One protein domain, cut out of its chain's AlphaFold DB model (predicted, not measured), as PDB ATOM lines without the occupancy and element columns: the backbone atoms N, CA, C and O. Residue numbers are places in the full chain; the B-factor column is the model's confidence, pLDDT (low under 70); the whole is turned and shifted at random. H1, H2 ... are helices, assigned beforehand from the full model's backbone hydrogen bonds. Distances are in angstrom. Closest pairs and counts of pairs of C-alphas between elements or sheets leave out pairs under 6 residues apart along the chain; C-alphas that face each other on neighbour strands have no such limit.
ATOM      1  N   THR A   4     246.964 365.440 257.846       87.25
ATOM      2  CA  THR A   4     247.977 364.549 257.269       87.25
ATOM      3  C   THR A   4     247.398 363.591 256.224       87.25
ATOM      4  O   THR A   4     248.014 363.358 255.180       87.25
ATOM      5  N   ALA A   5     246.194 363.058 256.460       84.62
ATOM      6  CA  ALA A   5     245.520 362.176 255.517       84.62
ATOM      7  C   ALA A   5     245.064 362.931 254.261       84.62
ATOM      8  O   ALA A   5     245.249 362.413 253.159       84.62
ATOM      9  N   LYS A   6     244.550 364.164 254.405       89.06
ATOM     10  CA  LYS A   6     244.175 365.024 253.265       89.06
ATOM     11  C   LYS A   6     245.378 365.310 252.365       89.06
ATOM     12  O   LYS A   6     245.333 365.067 251.161       89.06
ATOM     13  N   GLN A   7     246.499 365.731 252.949       91.44
ATOM     14  CA  GLN A   7     247.718 366.002 252.182       91.44
ATOM     15  C   GLN A   7     248.230 364.756 251.448       91.44
ATOM     16  O   GLN A   7     248.670 364.840 250.299       91.44
ATOM     17  N   LYS A   8     248.154 363.582 252.085       89.12
ATOM     18  CA  LYS A   8     248.567 362.311 251.478       89.12
ATOM     19  C   LYS A   8     247.758 361.992 250.219       89.12
ATOM     20  O   LYS A   8     248.356 361.649 249.198       89.12
ATOM     21  N   ILE A   9     246.431 362.111 250.278       90.50
ATOM     22  CA  ILE A   9     245.566 361.803 249.132       90.50
ATOM     23  C   ILE A   9     245.716 362.834 248.006       90.50
ATOM     24  O   ILE A   9     245.763 362.445 246.843       90.50
ATOM     25  N   ILE A  10     245.919 364.117 248.329       92.56
ATOM     26  CA  ILE A  10     246.178 365.169 247.330       92.56
ATOM     27  C   ILE A  10     247.497 364.904 246.593       92.56
ATOM     28  O   ILE A  10     247.546 364.934 245.363       92.56
ATOM     29  N   ARG A  11     248.573 364.570 247.321       92.19
ATOM     30  CA  ARG A  11     249.862 364.200 246.702       92.19
ATOM     31  C   ARG A  11     249.746 362.947 245.837       92.19
ATOM     32  O   ARG A  11     250.450 362.829 244.837       92.19
ATOM     33  N   TRP A  12     248.901 361.994 246.229       90.94
ATOM     34  CA  TRP A  12     248.624 360.816 245.410       90.94
ATOM     35  C   TRP A  12     247.867 361.188 244.129       90.94
ATOM     36  O   TRP A  12     248.286 360.751 243.058       90.94
ATOM     37  N   TYR A  13     246.833 362.028 244.224       92.81
ATOM     38  CA  TYR A  13     246.053 362.538 243.092       92.81
ATOM     39  C   TYR A  13     246.938 363.254 242.063       92.81
ATOM     40  O   TYR A  13     246.866 362.959 240.872       92.81
ATOM     41  N   ALA A  14     247.842 364.122 242.526       91.06
ATOM     42  CA  ALA A  14     248.753 364.877 241.662       91.06
ATOM     43  C   ALA A  14     249.682 363.988 240.813       91.06
ATOM     44  O   ALA A  14     250.189 364.424 239.785       91.06
ATOM     45  N   ARG A  15     249.905 362.736 241.230       87.38
ATOM     46  CA  ARG A  15     250.742 361.754 240.520       87.38
ATOM     47  C   ARG A  15     249.948 360.854 239.570       87.38
ATOM     48  O   ARG A  15     250.545 359.973 238.958       87.38
ATOM     49  N   GLN A  16     248.627 361.018 239.479       87.69
ATOM     50  CA  GLN A  16     247.794 360.177 238.623       87.69
ATOM     51  C   GLN A  16     247.765 360.676 237.167       87.69
ATOM     52  O   GLN A  16     247.848 361.886 236.916       87.69
ATOM     53  N   PRO A  17     247.586 359.770 236.187       86.38
ATOM     54  CA  PRO A  17     247.393 360.133 234.794       86.38
ATOM     55  C   PRO A  17     246.110 360.947 234.644       86.38
ATOM     56  O   PRO A  17     245.178 360.830 235.441       86.38
ATOM     57  N   GLU A  18     246.053 361.755 233.593       85.62
ATOM     58  CA  GLU A  18     244.923 362.643 233.314       85.62
ATOM     59  C   GLU A  18     243.576 361.908 233.285       85.62
ATOM     60  O   GLU A  18     242.621 362.371 233.900       85.62
ATOM     61  N   ALA A  19     243.521 360.712 232.691       83.88
ATOM     62  CA  ALA A  19     242.308 359.896 232.648       83.88
ATOM     63  C   ALA A  19     241.714 359.620 234.046       83.88
ATOM     64  O   ALA A  19     240.508 359.748 234.241       83.88
ATOM     65  N   ILE A  20     242.562 359.307 235.035       85.94
ATOM     66  CA  ILE A  20     242.125 359.068 236.420       85.94
ATOM     67  C   ILE A  20     241.695 360.383 237.076       85.94
ATOM     68  O   ILE A  20     240.713 360.415 237.814       85.94
ATOM     69  N   ARG A  21     242.399 361.485 236.795       89.56
ATOM     70  CA  ARG A  21     242.017 362.804 237.316       89.56
ATOM     71  C   ARG A  21     240.629 363.212 236.810       89.56
ATOM     72  O   ARG A  21     239.804 363.634 237.614       89.56
ATOM     73  N   ILE A  22     240.340 362.997 235.527       89.50
ATOM     74  CA  ILE A  22     239.016 363.237 234.930       89.50
ATOM     75  C   ILE A  22     237.946 362.355 235.588       89.50
ATOM     76  O   ILE A  22     236.856 362.837 235.894       89.50
ATOM     77  N   GLU A  23     238.234 361.077 235.835       88.69
ATOM     78  CA  GLU A  23     237.297 360.183 236.527       88.69
ATOM     79  C   GLU A  23     236.986 360.663 237.954       88.69
ATOM     80  O   GLU A  23     235.827 360.667 238.373       88.69
ATOM     81  N   ILE A  24     238.001 361.134 238.683       93.38
ATOM     82  CA  ILE A  24     237.833 361.722 240.017       93.38
ATOM     83  C   ILE A  24     236.940 362.966 239.950       93.38
ATOM     84  O   ILE A  24     236.049 363.096 240.785       93.38
ATOM     85  N   PHE A  25     237.107 363.836 238.950       93.31
ATOM     86  CA  PHE A  25     236.227 364.997 238.760       93.31
ATOM     87  C   PHE A  25     234.776 364.605 238.454       93.31
ATOM     88  O   PHE A  25     233.850 365.235 238.966       93.31
ATOM     89  N   LYS A  26     234.548 363.538 237.674       91.94
ATOM     90  CA  LYS A  26     233.192 363.002 237.458       91.94
ATOM     91  C   LYS A  26     232.565 362.556 238.781       91.94
ATOM     92  O   LYS A  26     231.468 362.997 239.106       91.94
ATOM     93  N   LYS A  27     233.295 361.772 239.583       92.25
ATOM     94  CA  LYS A  27     232.837 361.320 240.909       92.25
ATOM     95  C   LYS A  27     232.612 362.479 241.879       92.25
ATOM     96  O   LYS A  27     231.635 362.466 242.617       92.25
ATOM     97  N   GLN A  28     233.490 363.486 241.874       95.50
ATOM     98  CA  GLN A  28     233.324 364.696 242.680       95.50
ATOM     99  C   GLN A  28     231.984 365.357 242.381       95.50
ATOM    100  O   GLN A  28     231.272 365.710 243.313       95.50
ATOM    101  N   ARG A  29     231.646 365.533 241.100       92.12
ATOM    102  CA  ARG A  29     230.392 366.172 240.695       92.12
ATOM    103  C   ARG A  29     229.182 365.432 241.264       92.12
ATOM    104  O   ARG A  29     228.286 366.070 241.809       92.12
ATOM    105  N   ASP A  30     229.174 364.108 241.164       92.19
ATOM    106  CA  ASP A  30     228.059 363.293 241.648       92.19
ATOM    107  C   ASP A  30     227.932 363.403 243.183       92.19
ATOM    108  O   ASP A  30     226.861 363.735 243.694       92.19
ATOM    109  N   ILE A  31     229.055 363.289 243.906       92.19
ATOM    110  CA  ILE A  31     229.121 363.466 245.370       92.19
ATOM    111  C   ILE A  31     228.693 364.878 245.785       92.19
ATOM    112  O   ILE A  31     227.980 365.050 246.769       92.19
ATOM    113  N   PHE A  32     229.108 365.906 245.045       92.75
ATOM    114  CA  PHE A  32     228.735 367.289 245.319       92.75
ATOM    115  C   PHE A  32     227.219 367.475 245.256       92.75
ATOM    116  O   PHE A  32     226.640 368.116 246.131       92.75
ATOM    117  N   PHE A  33     226.557 366.904 244.245       89.88
ATOM    118  CA  PHE A  33     225.104 366.999 244.132       89.88
ATOM    119  C   PHE A  33     224.381 366.227 245.234       89.88
ATOM    120  O   PHE A  33     223.369 366.719 245.731       89.88
ATOM    121  N   GLU A  34     224.897 365.071 245.648       89.38
ATOM    122  CA  GLU A  34     224.381 364.345 246.813       89.38
ATOM    123  C   GLU A  34     224.514 365.182 248.089       89.38
ATOM    124  O   GLU A  34     223.515 365.455 248.750       89.38
ATOM    125  N   MET A  35     225.714 365.689 248.390       88.56
ATOM    126  CA  MET A  35     225.952 366.546 249.556       88.56
ATOM    127  C   MET A  35     225.073 367.795 249.539       88.56
ATOM    128  O   MET A  35     224.506 368.170 250.560       88.56
ATOM    129  N   ARG A  36     224.905 368.423 248.372       87.56
ATOM    130  CA  ARG A  36     224.053 369.604 248.218       87.56
ATOM    131  C   ARG A  36     222.580 369.293 248.483       87.56
ATOM    132  O   ARG A  36     221.877 370.173 248.969       87.56
ATOM    133  N   LYS A  37     222.094 368.087 248.165       87.31
ATOM    134  CA  LYS A  37     220.730 367.663 248.531       87.31
ATOM    135  C   LYS A  37     220.592 367.562 250.051       87.31
ATOM    136  O   LYS A  37     219.706 368.206 250.597       87.31
ATOM    137  N   PHE A  38     221.522 366.879 250.720       82.94
ATOM    138  CA  PHE A  38     221.520 366.753 252.184       82.94
ATOM    139  C   PHE A  38     221.681 368.096 252.914       82.94
ATOM    140  O   PHE A  38     221.106 368.303 253.975       82.94
ATOM    141  N   GLU A  39     222.439 369.044 252.358       82.44
ATOM    142  CA  GLU A  39     222.586 370.386 252.941       82.44
ATOM    143  C   GLU A  39     221.324 371.247 252.804       82.44
ATOM    144  O   GLU A  39     221.078 372.110 253.645       82.44
ATOM    145  N   LYS A  40     220.485 371.020 251.785       80.38
ATOM    146  CA  LYS A  40     219.210 371.748 251.653       80.38
ATOM    147  C   LYS A  40     218.235 371.421 252.784       80.38
ATOM    148  O   LYS A  40     217.462 372.297 253.167       80.38
ATOM    149  N   GLU A  41     218.309 370.207 253.320       79.81
ATOM    150  CA  GLU A  41     217.492 369.724 254.440       79.81
ATOM    151  C   GLU A  41     217.945 370.293 255.796       79.81
ATOM    152  O   GLU A  41     217.218 370.195 256.782       79.81
ATOM    153  N   LYS A  42     219.127 370.923 255.859       79.38
ATOM    154  CA  LYS A  42     219.659 371.520 257.089       79.38
ATOM    155  C   LYS A  42     219.151 372.950 257.315       79.38
ATOM    156  O   LYS A  42     218.904 373.674 256.341       79.38
ATOM    157  N   PRO A  43     219.076 373.388 258.591       73.94
ATOM    158  CA  PRO A  43     218.819 374.781 258.941       73.94
ATOM    159  C   PRO A  43     219.820 375.711 258.254       73.94
ATOM    160  O   PRO A  43     221.010 375.405 258.184       73.94
ATOM    161  N   GLU A  44     219.349 376.862 257.777       68.69
ATOM    162  CA  GLU A  44     220.129 377.805 256.962       68.69
ATOM    163  C   GLU A  44     221.434 378.266 257.630       68.69
ATOM    164  O   GLU A  44     222.457 378.412 256.970       68.69
ATOM    165  N   GLN A  45     221.427 378.377 258.959       64.94
ATOM    166  CA  GLN A  45     222.574 378.766 259.787       64.94
ATOM    167  C   GLN A  45     223.672 377.694 259.875       64.94
ATOM    168  O   GLN A  45     224.787 377.983 260.294       64.94
ATOM    169  N   SER A  46     223.370 376.449 259.504       70.75
ATOM    170  CA  SER A  46     224.315 375.323 259.510       70.75
ATOM    171  C   SER A  46     224.694 374.860 258.104       70.75
ATOM    172  O   SER A  46     225.390 373.850 257.969       70.75
ATOM    173  N   ARG A  47     224.225 375.564 257.063       79.56
ATOM    174  CA  ARG A  47     224.518 375.221 255.673       79.56
ATOM    175  C   ARG A  47     225.960 375.556 255.343       79.56
ATOM    176  O   ARG A  47     226.412 376.683 255.535       79.56
ATOM    177  N   LYS A  48     226.664 374.581 254.781       81.81
ATOM    178  CA  LYS A  48     228.003 374.814 254.236       81.81
ATOM    179  C   LYS A  48     227.928 375.658 252.974       81.81
ATOM    180  O   LYS A  48     227.006 375.530 252.163       81.81
ATOM    181  N   THR A  49     228.943 376.485 252.768       86.81
ATOM    182  CA  THR A  49     229.071 377.254 251.532       86.81
ATOM    183  C   THR A  49     229.314 376.319 250.336       86.81
ATOM    184  O   THR A  49     229.880 375.228 250.484       86.81
ATOM    185  N   PRO A  50     228.956 376.731 249.105       85.69
ATOM    186  CA  PRO A  50     229.247 375.939 247.909       85.69
ATOM    187  C   PRO A  50     230.738 375.609 247.739       85.69
ATOM    188  O   PRO A  50     231.080 374.539 247.232       85.69
ATOM    189  N   HIS A  51     231.633 376.499 248.178       90.25
ATOM    190  CA  HIS A  51     233.081 376.299 248.105       90.25
ATOM    191  C   HIS A  51     233.556 375.184 249.041       90.25
ATOM    192  O   HIS A  51     234.319 374.314 248.620       90.25
ATOM    193  N   GLU A  52     233.053 375.155 250.277       89.12
ATOM    194  CA  GLU A  52     233.358 374.095 251.243       89.12
ATOM    195  C   GLU A  52     232.858 372.740 250.750       89.12
ATOM    196  O   GLU A  52     233.603 371.763 250.772       89.12
ATOM    197  N   LEU A  53     231.642 372.690 250.201       89.69
ATOM    198  CA  LEU A  53     231.091 371.472 249.604       89.69
ATOM    199  C   LEU A  53     231.897 370.992 248.403       89.69
ATOM    200  O   LEU A  53     232.113 369.792 248.227       89.69
ATOM    201  N   THR A  54     232.373 371.916 247.572       90.88
ATOM    202  CA  THR A  54     233.222 371.580 246.425       90.88
ATOM    203  C   THR A  54     234.540 370.966 246.891       90.88
ATOM    204  O   THR A  54     234.985 369.962 246.336       90.88
ATOM    205  N   TYR A  55     235.148 371.525 247.937       92.31
ATOM    206  CA  TYR A  55     236.389 371.001 248.497       92.31
ATOM    207  C   TYR A  55     236.192 369.651 249.202       92.31
ATOM    208  O   TYR A  55     236.968 368.719 248.986       92.31
ATOM    209  N   GLU A  56     235.131 369.500 249.997       91.44
ATOM    210  CA  GLU A  56     234.814 368.243 250.683       91.44
ATOM    211  C   GLU A  56     234.484 367.117 249.703       91.44
ATOM    212  O   GLU A  56     235.048 366.025 249.812       91.44
ATOM    213  N   SER A  57     233.641 367.391 248.704       92.75
ATOM    214  CA  SER A  57     233.323 366.428 247.645       92.75
ATOM    215  C   SER A  57     234.570 366.015 246.863       92.75
ATOM    216  O   SER A  57     234.725 364.838 246.534       92.75
ATOM    217  N   PHE A  58     235.504 366.941 246.625       94.62
ATOM    218  CA  PHE A  58     236.772 366.640 245.963       94.62
ATOM    219  C   PHE A  58     237.654 365.717 246.809       94.62
ATOM    220  O   PHE A  58     238.122 364.684 246.323       94.62
ATOM    221  N   LEU A  59     237.839 366.032 248.094       93.44
ATOM    222  CA  LEU A  59     238.602 365.182 249.011       93.44
ATOM    223  C   LEU A  59     237.986 363.786 249.141       93.44
ATOM    224  O   LEU A  59     238.713 362.789 249.143       93.44
ATOM    225  N   GLN A  60     236.658 363.701 249.217       92.62
ATOM    226  CA  GLN A  60     235.942 362.433 249.308       92.62
ATOM    227  C   GLN A  60     236.072 361.613 248.022       92.62
ATOM    228  O   GLN A  60     236.354 360.416 248.095       92.62
ATOM    229  N   ALA A  61     235.952 362.245 246.851       93.50
ATOM    230  CA  ALA A  61     236.148 361.586 245.565       93.50
ATOM    231  C   ALA A  61     237.558 360.992 245.448       93.50
ATOM    232  O   ALA A  61     237.702 359.810 245.125       93.50
ATOM    233  N   ILE A  62     238.595 361.772 245.779       93.50
ATOM    234  CA  ILE A  62     239.976 361.273 245.783       93.50
ATOM    235  C   ILE A  62     240.110 360.110 246.765       93.50
ATOM    236  O   ILE A  62     240.700 359.091 246.418       93.50
ATOM    237  N   TYR A  63     239.579 360.242 247.983       90.62
ATOM    238  CA  TYR A  63     239.702 359.211 249.008       90.62
ATOM    239  C   TYR A  63     239.070 357.880 248.585       90.62
ATOM    240  O   TYR A  63     239.681 356.831 248.785       90.62
ATOM    241  N   LEU A  64     237.884 357.911 247.971       89.06
ATOM    242  CA  LEU A  64     237.206 356.708 247.488       89.06
ATOM    243  C   LEU A  64     238.036 355.993 246.421       89.06
ATOM    244  O   LEU A  64     238.290 354.795 246.544       89.06
ATOM    245  N   VAL A  65     238.525 356.729 245.421       88.19
ATOM    246  CA  VAL A  65     239.365 356.144 244.364       88.19
ATOM    247  C   VAL A  65     240.693 355.649 244.944       88.19
ATOM    248  O   VAL A  65     241.096 354.513 244.694       88.19
ATOM    249  N   TRP A  66     241.336 356.438 245.804       87.62
ATOM    250  CA  TRP A  66     242.569 356.050 246.487       87.62
ATOM    251  C   TRP A  66     242.401 354.749 247.281       87.62
ATOM    252  O   TRP A  66     243.236 353.853 247.170       87.62
ATOM    253  N   LYS A  67     241.299 354.607 248.028       83.50
ATOM    254  CA  LYS A  67     240.983 353.399 248.799       83.50
ATOM    255  C   LYS A  67     240.808 352.179 247.895       83.50
ATOM    256  O   LYS A  67     241.300 351.109 248.239       83.50
ATOM    257  N   THR A  68     240.156 352.328 246.739       79.25
ATOM    258  CA  THR A  68     239.998 351.215 245.782       79.25
ATOM    259  C   THR A  68     241.323 350.752 245.172       79.25
ATOM    260  O   THR A  68     241.490 349.562 244.898       79.25
ATOM    261  N   GLU A  69     242.289 351.662 245.008       72.69
ATOM    262  CA  GLU A  69     243.627 351.327 244.511       72.69
ATOM    263  C   GLU A  69     244.550 350.748 245.595       72.69
ATOM    264  O   GLU A  69     245.429 349.937 245.295       72.69
ATOM    265  N   PHE A  70     244.371 351.138 246.858       68.56
ATOM    266  CA  PHE A  70     245.218 350.717 247.977       68.56
ATOM    267  C   PHE A  70     244.783 349.357 248.558       68.56
ATOM    268  O   PHE A  70     244.515 349.218 249.748       68.56
ATOM    269  N   VAL A  71     244.753 348.322 247.714       56.38
ATOM    270  CA  VAL A  71     244.336 346.950 248.080       56.38
ATOM    271  C   VAL A  71     245.223 346.328 249.169       56.38
ATOM    272  O   VAL A  71     244.761 345.503 249.944       56.38
ATOM    273  N   GLY A  72     246.481 346.762 249.293       52.59
ATOM    274  CA  GLY A  72     247.418 346.236 250.296       52.59
ATOM    275  C   GLY A  72     247.228 346.753 251.730       52.59
ATOM    276  O   GLY A  72     247.951 346.312 252.615       52.59
ATOM    277  N   GLY A  73     246.322 347.711 251.972       47.72
ATOM    278  CA  GLY A  73     246.083 348.276 253.312       47.72
ATOM    279  C   GLY A  73     245.010 347.543 254.121       47.72
ATOM    280  O   GLY A  73     245.054 347.526 255.348       47.72
ATOM    281  N   THR A  74     244.053 346.919 253.441       48.03
ATOM    282  CA  THR A  74     243.070 346.017 254.041       48.03
ATOM    283  C   THR A  74     243.623 344.606 253.963       48.03
ATOM    284  O   THR A  74     243.915 344.131 252.869       48.03
ATOM    285  N   LYS A  75     243.780 343.929 255.108       45.75
ATOM    286  CA  LYS A  75     244.001 342.479 255.140       45.75
ATOM    287  C   LYS A  75     242.793 341.819 254.465       45.75
ATOM    288  O   LYS A  75     241.787 341.580 255.122       45.75
ATOM    289  N   GLU A  76     242.843 341.605 253.153       51.16
ATOM    290  CA  GLU A  76     241.875 340.743 252.484       51.16
ATOM    291  C   GLU A  76     242.084 339.340 253.053       51.16
ATOM    292  O   GLU A  76     243.110 338.709 252.814       51.16
ATOM    293  N   THR A  77     241.122 338.875 253.849       54.06
ATOM    294  CA  THR A  77     241.120 337.548 254.485       54.06
ATOM    295  C   THR A  77     241.209 336.422 253.453       54.06
ATOM    296  O   THR A  77     241.692 335.337 253.750       54.06
ATOM    297  N   ASN A  78     240.786 336.706 252.220       53.09
ATOM    298  CA  ASN A  78     240.885 335.823 251.072       53.09
ATOM    299  C   ASN A  78     241.927 336.383 250.107       53.09
ATOM    300  O   ASN A  78     241.597 337.185 249.236       53.09
ATOM    301  N   HIS A  79     243.181 335.958 250.263       53.56
ATOM    302  CA  HIS A  79     244.294 336.239 249.356       53.56
ATOM    303  C   HIS A  79     244.039 335.691 247.936       53.56
ATOM    304  O   HIS A  79     244.695 334.753 247.490       53.56
ATOM    305  N   LYS A  80     243.092 336.263 247.184       63.97
ATOM    306  CA  LYS A  80     242.918 335.961 245.760       63.97
ATOM    307  C   LYS A  80     244.027 336.666 244.986       63.97
ATOM    308  O   LYS A  80     243.863 337.758 244.456       63.97
ATOM    309  N   THR A  81     245.191 336.031 244.931       60.81
ATOM    310  CA  THR A  81     246.424 336.543 244.312       60.81
ATOM    311  C   THR A  81     246.218 337.031 242.871       60.81
ATOM    312  O   THR A  81     246.939 337.909 242.396       60.81
ATOM    313  N   GLU A  82     245.226 336.490 242.165       65.31
ATOM    314  CA  GLU A  82     244.879 336.845 240.787       65.31
ATOM    315  C   GLU A  82     244.229 338.226 240.644       65.31
ATOM    316  O   GLU A  82     244.615 338.982 239.752       65.31
ATOM    317  N   THR A  83     243.315 338.612 241.540       64.38
ATOM    318  CA  THR A  83     242.647 339.927 241.474       64.38
ATOM    319  C   THR A  83     243.637 341.057 241.762       64.38
ATOM    320  O   THR A  83     243.603 342.115 241.131       64.38
ATOM    321  N   ILE A  84     244.592 340.807 242.662       62.84
ATOM    322  CA  ILE A  84     245.699 341.718 242.965       62.84
ATOM    323  C   ILE A  84     246.608 341.875 241.737       62.84
ATOM    324  O   ILE A  84     246.938 342.999 241.355       62.84
ATOM    325  N   LYS A  85     246.980 340.766 241.077       65.44
ATOM    326  CA  LYS A  85     247.784 340.792 239.843       65.44
ATOM    327  C   LYS A  85     247.090 341.575 238.725       65.44
ATOM    328  O   LYS A  85     247.738 342.404 238.089       65.44
ATOM    329  N   GLN A  86     245.789 341.369 238.516       71.75
ATOM    330  CA  GLN A  86     245.007 342.091 237.506       71.75
ATOM    331  C   GLN A  86     245.006 343.604 237.762       71.75
ATOM    332  O   GLN A  86     245.369 344.369 236.869       71.75
ATOM    333  N   LYS A  87     244.746 344.041 239.002       67.50
ATOM    334  CA  LYS A  87     244.795 345.467 239.375       67.50
ATOM    335  C   LYS A  87     246.180 346.090 239.161       67.50
ATOM    336  O   LYS A  87     246.283 347.240 238.730       67.50
ATOM    337  N   ILE A  88     247.256 345.343 239.430       66.56
ATOM    338  CA  ILE A  88     248.634 345.791 239.169       66.56
ATOM    339  C   ILE A  88     248.880 345.950 237.663       66.56
ATOM    340  O   ILE A  88     249.413 346.977 237.242       66.56
ATOM    341  N   ILE A  89     248.473 344.975 236.846       69.44
ATOM    342  CA  ILE A  89     248.627 345.022 235.383       69.44
ATOM    343  C   ILE A  89     247.842 346.198 234.797       69.44
ATOM    344  O   ILE A  89     248.378 346.959 233.989       69.44
ATOM    345  N   GLU A  90     246.600 346.398 235.232       70.56
ATOM    346  CA  GLU A  90     245.787 347.546 234.834       70.56
ATOM    347  C   GLU A  90     246.441 348.866 235.224       70.56
ATOM    348  O   GLU A  90     246.442 349.808 234.436       70.56
ATOM    349  N   ARG A  91     247.042 348.950 236.415       68.38
ATOM    350  CA  ARG A  91     247.772 350.143 236.852       68.38
ATOM    351  C   ARG A  91     248.998 350.414 235.978       68.38
ATOM    352  O   ARG A  91     249.215 351.561 235.596       68.38
ATOM    353  N   ILE A  92     249.770 349.383 235.632       67.38
ATOM    354  CA  ILE A  92     250.937 349.497 234.742       67.38
ATOM    355  C   ILE A  92     250.512 349.987 233.353       67.38
ATOM    356  O   ILE A  92     251.114 350.929 232.831       67.38
ATOM    357  N   LYS A  93     249.444 349.403 232.787       70.00
ATOM    358  CA  LYS A  93     248.858 349.828 231.506       70.00
ATOM    359  C   LYS A  93     248.366 351.279 231.565       70.00
ATOM    360  O   LYS A  93     248.716 352.074 230.697       70.00
ATOM    361  N   ARG A  94     247.609 351.645 232.610       67.69
ATOM    362  CA  ARG A  94     247.026 352.990 232.802       67.69
ATOM    363  C   ARG A  94     248.077 354.082 232.947       67.69
ATOM    364  O   ARG A  94     247.938 355.152 232.367       67.69
ATOM    365  N   HIS A  95     249.137 353.820 233.702       65.12
ATOM    366  CA  HIS A  95     250.205 354.796 233.915       65.12
ATOM    367  C   HIS A  95     251.226 354.838 232.770       65.12
ATOM    368  O   HIS A  95     252.216 355.557 232.890       65.12
ATOM    369  N   LYS A  96     251.024 354.063 231.683       62.91
ATOM    370  CA  LYS A  96     252.027 353.823 230.627       62.91
ATOM    371  C   LYS A  96     253.421 353.675 231.235       62.91
ATOM    372  O   LYS A  96     254.395 354.236 230.727       62.91
TER     373      LYS A  96
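What this domain is: This is residues 4 to 96 of the 156 residues of an uncharacterized protein of bacterium ADurb.Bin157 (UniProt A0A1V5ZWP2). Two long helices, H2 and H3, cross as an X, and the shorter H1 packs crosswise on residues 59 to 66 of H3. H4 lies off beyond the last residues of H3, scarcely in contact with the rest, after a loop whose residues 73 to 82 stick out, 81 and 82 being in H4. The printed part has 93 residues with four named helices, H1 to H4 in order, and no named strand: the class is all helix. It is loose, with a radius of gyration of the C-alphas of 16.3 A, and elongated, spanning 50 by 31 by 24 A.

How they stand to each other: H1, residues 4 to 14, and H2, residues 18 to 40, are close but not clearly touching; their closest C-alphas, of Tyr 13 and Arg 21, are 7.1 A apart. H1 touches H3, residues 50 to 69, with the closest C-alphas, of Ile 9 and Tyr 63, 6.4 A apart, and stands about perpendicular to it at 78 degrees. H2 touches H3 at a steep tilt of 51 degrees, opposite ways; the closest C-alphas are those of Gln 28 and Ala 61, 5.1 A apart. H4, residues 81 to 94, is close to H3 but not clearly touching, with the closest C-alphas, of Glu 69 and Lys 87, 7.9 A apart. H1 and H4 are apart; H2 and H4 are only just apart, at 8.4 A. In H1, H2, H3 and H4 every O i to N i+4 pair is within hydrogen-bond range.

Where its parts are: H1 begins at C-alpha 4 (247.977, 364.549, 257.269) and is 15.6 A long. H2 is 32.9 A long, H3 28.7 A. H4, 20.1 A long, ends at C-alpha 94 (247.026, 352.990, 232.802).

The domain as a whole: The two farthest C-alphas, of Gln 45 and Glu 82, are 51.1 A apart. The printed part has no cut. The link H3 to H4 is long, with 11 residues. Mean pLDDT of the printed part is 79.9; 26 residues are under 70, among them 70 to 85.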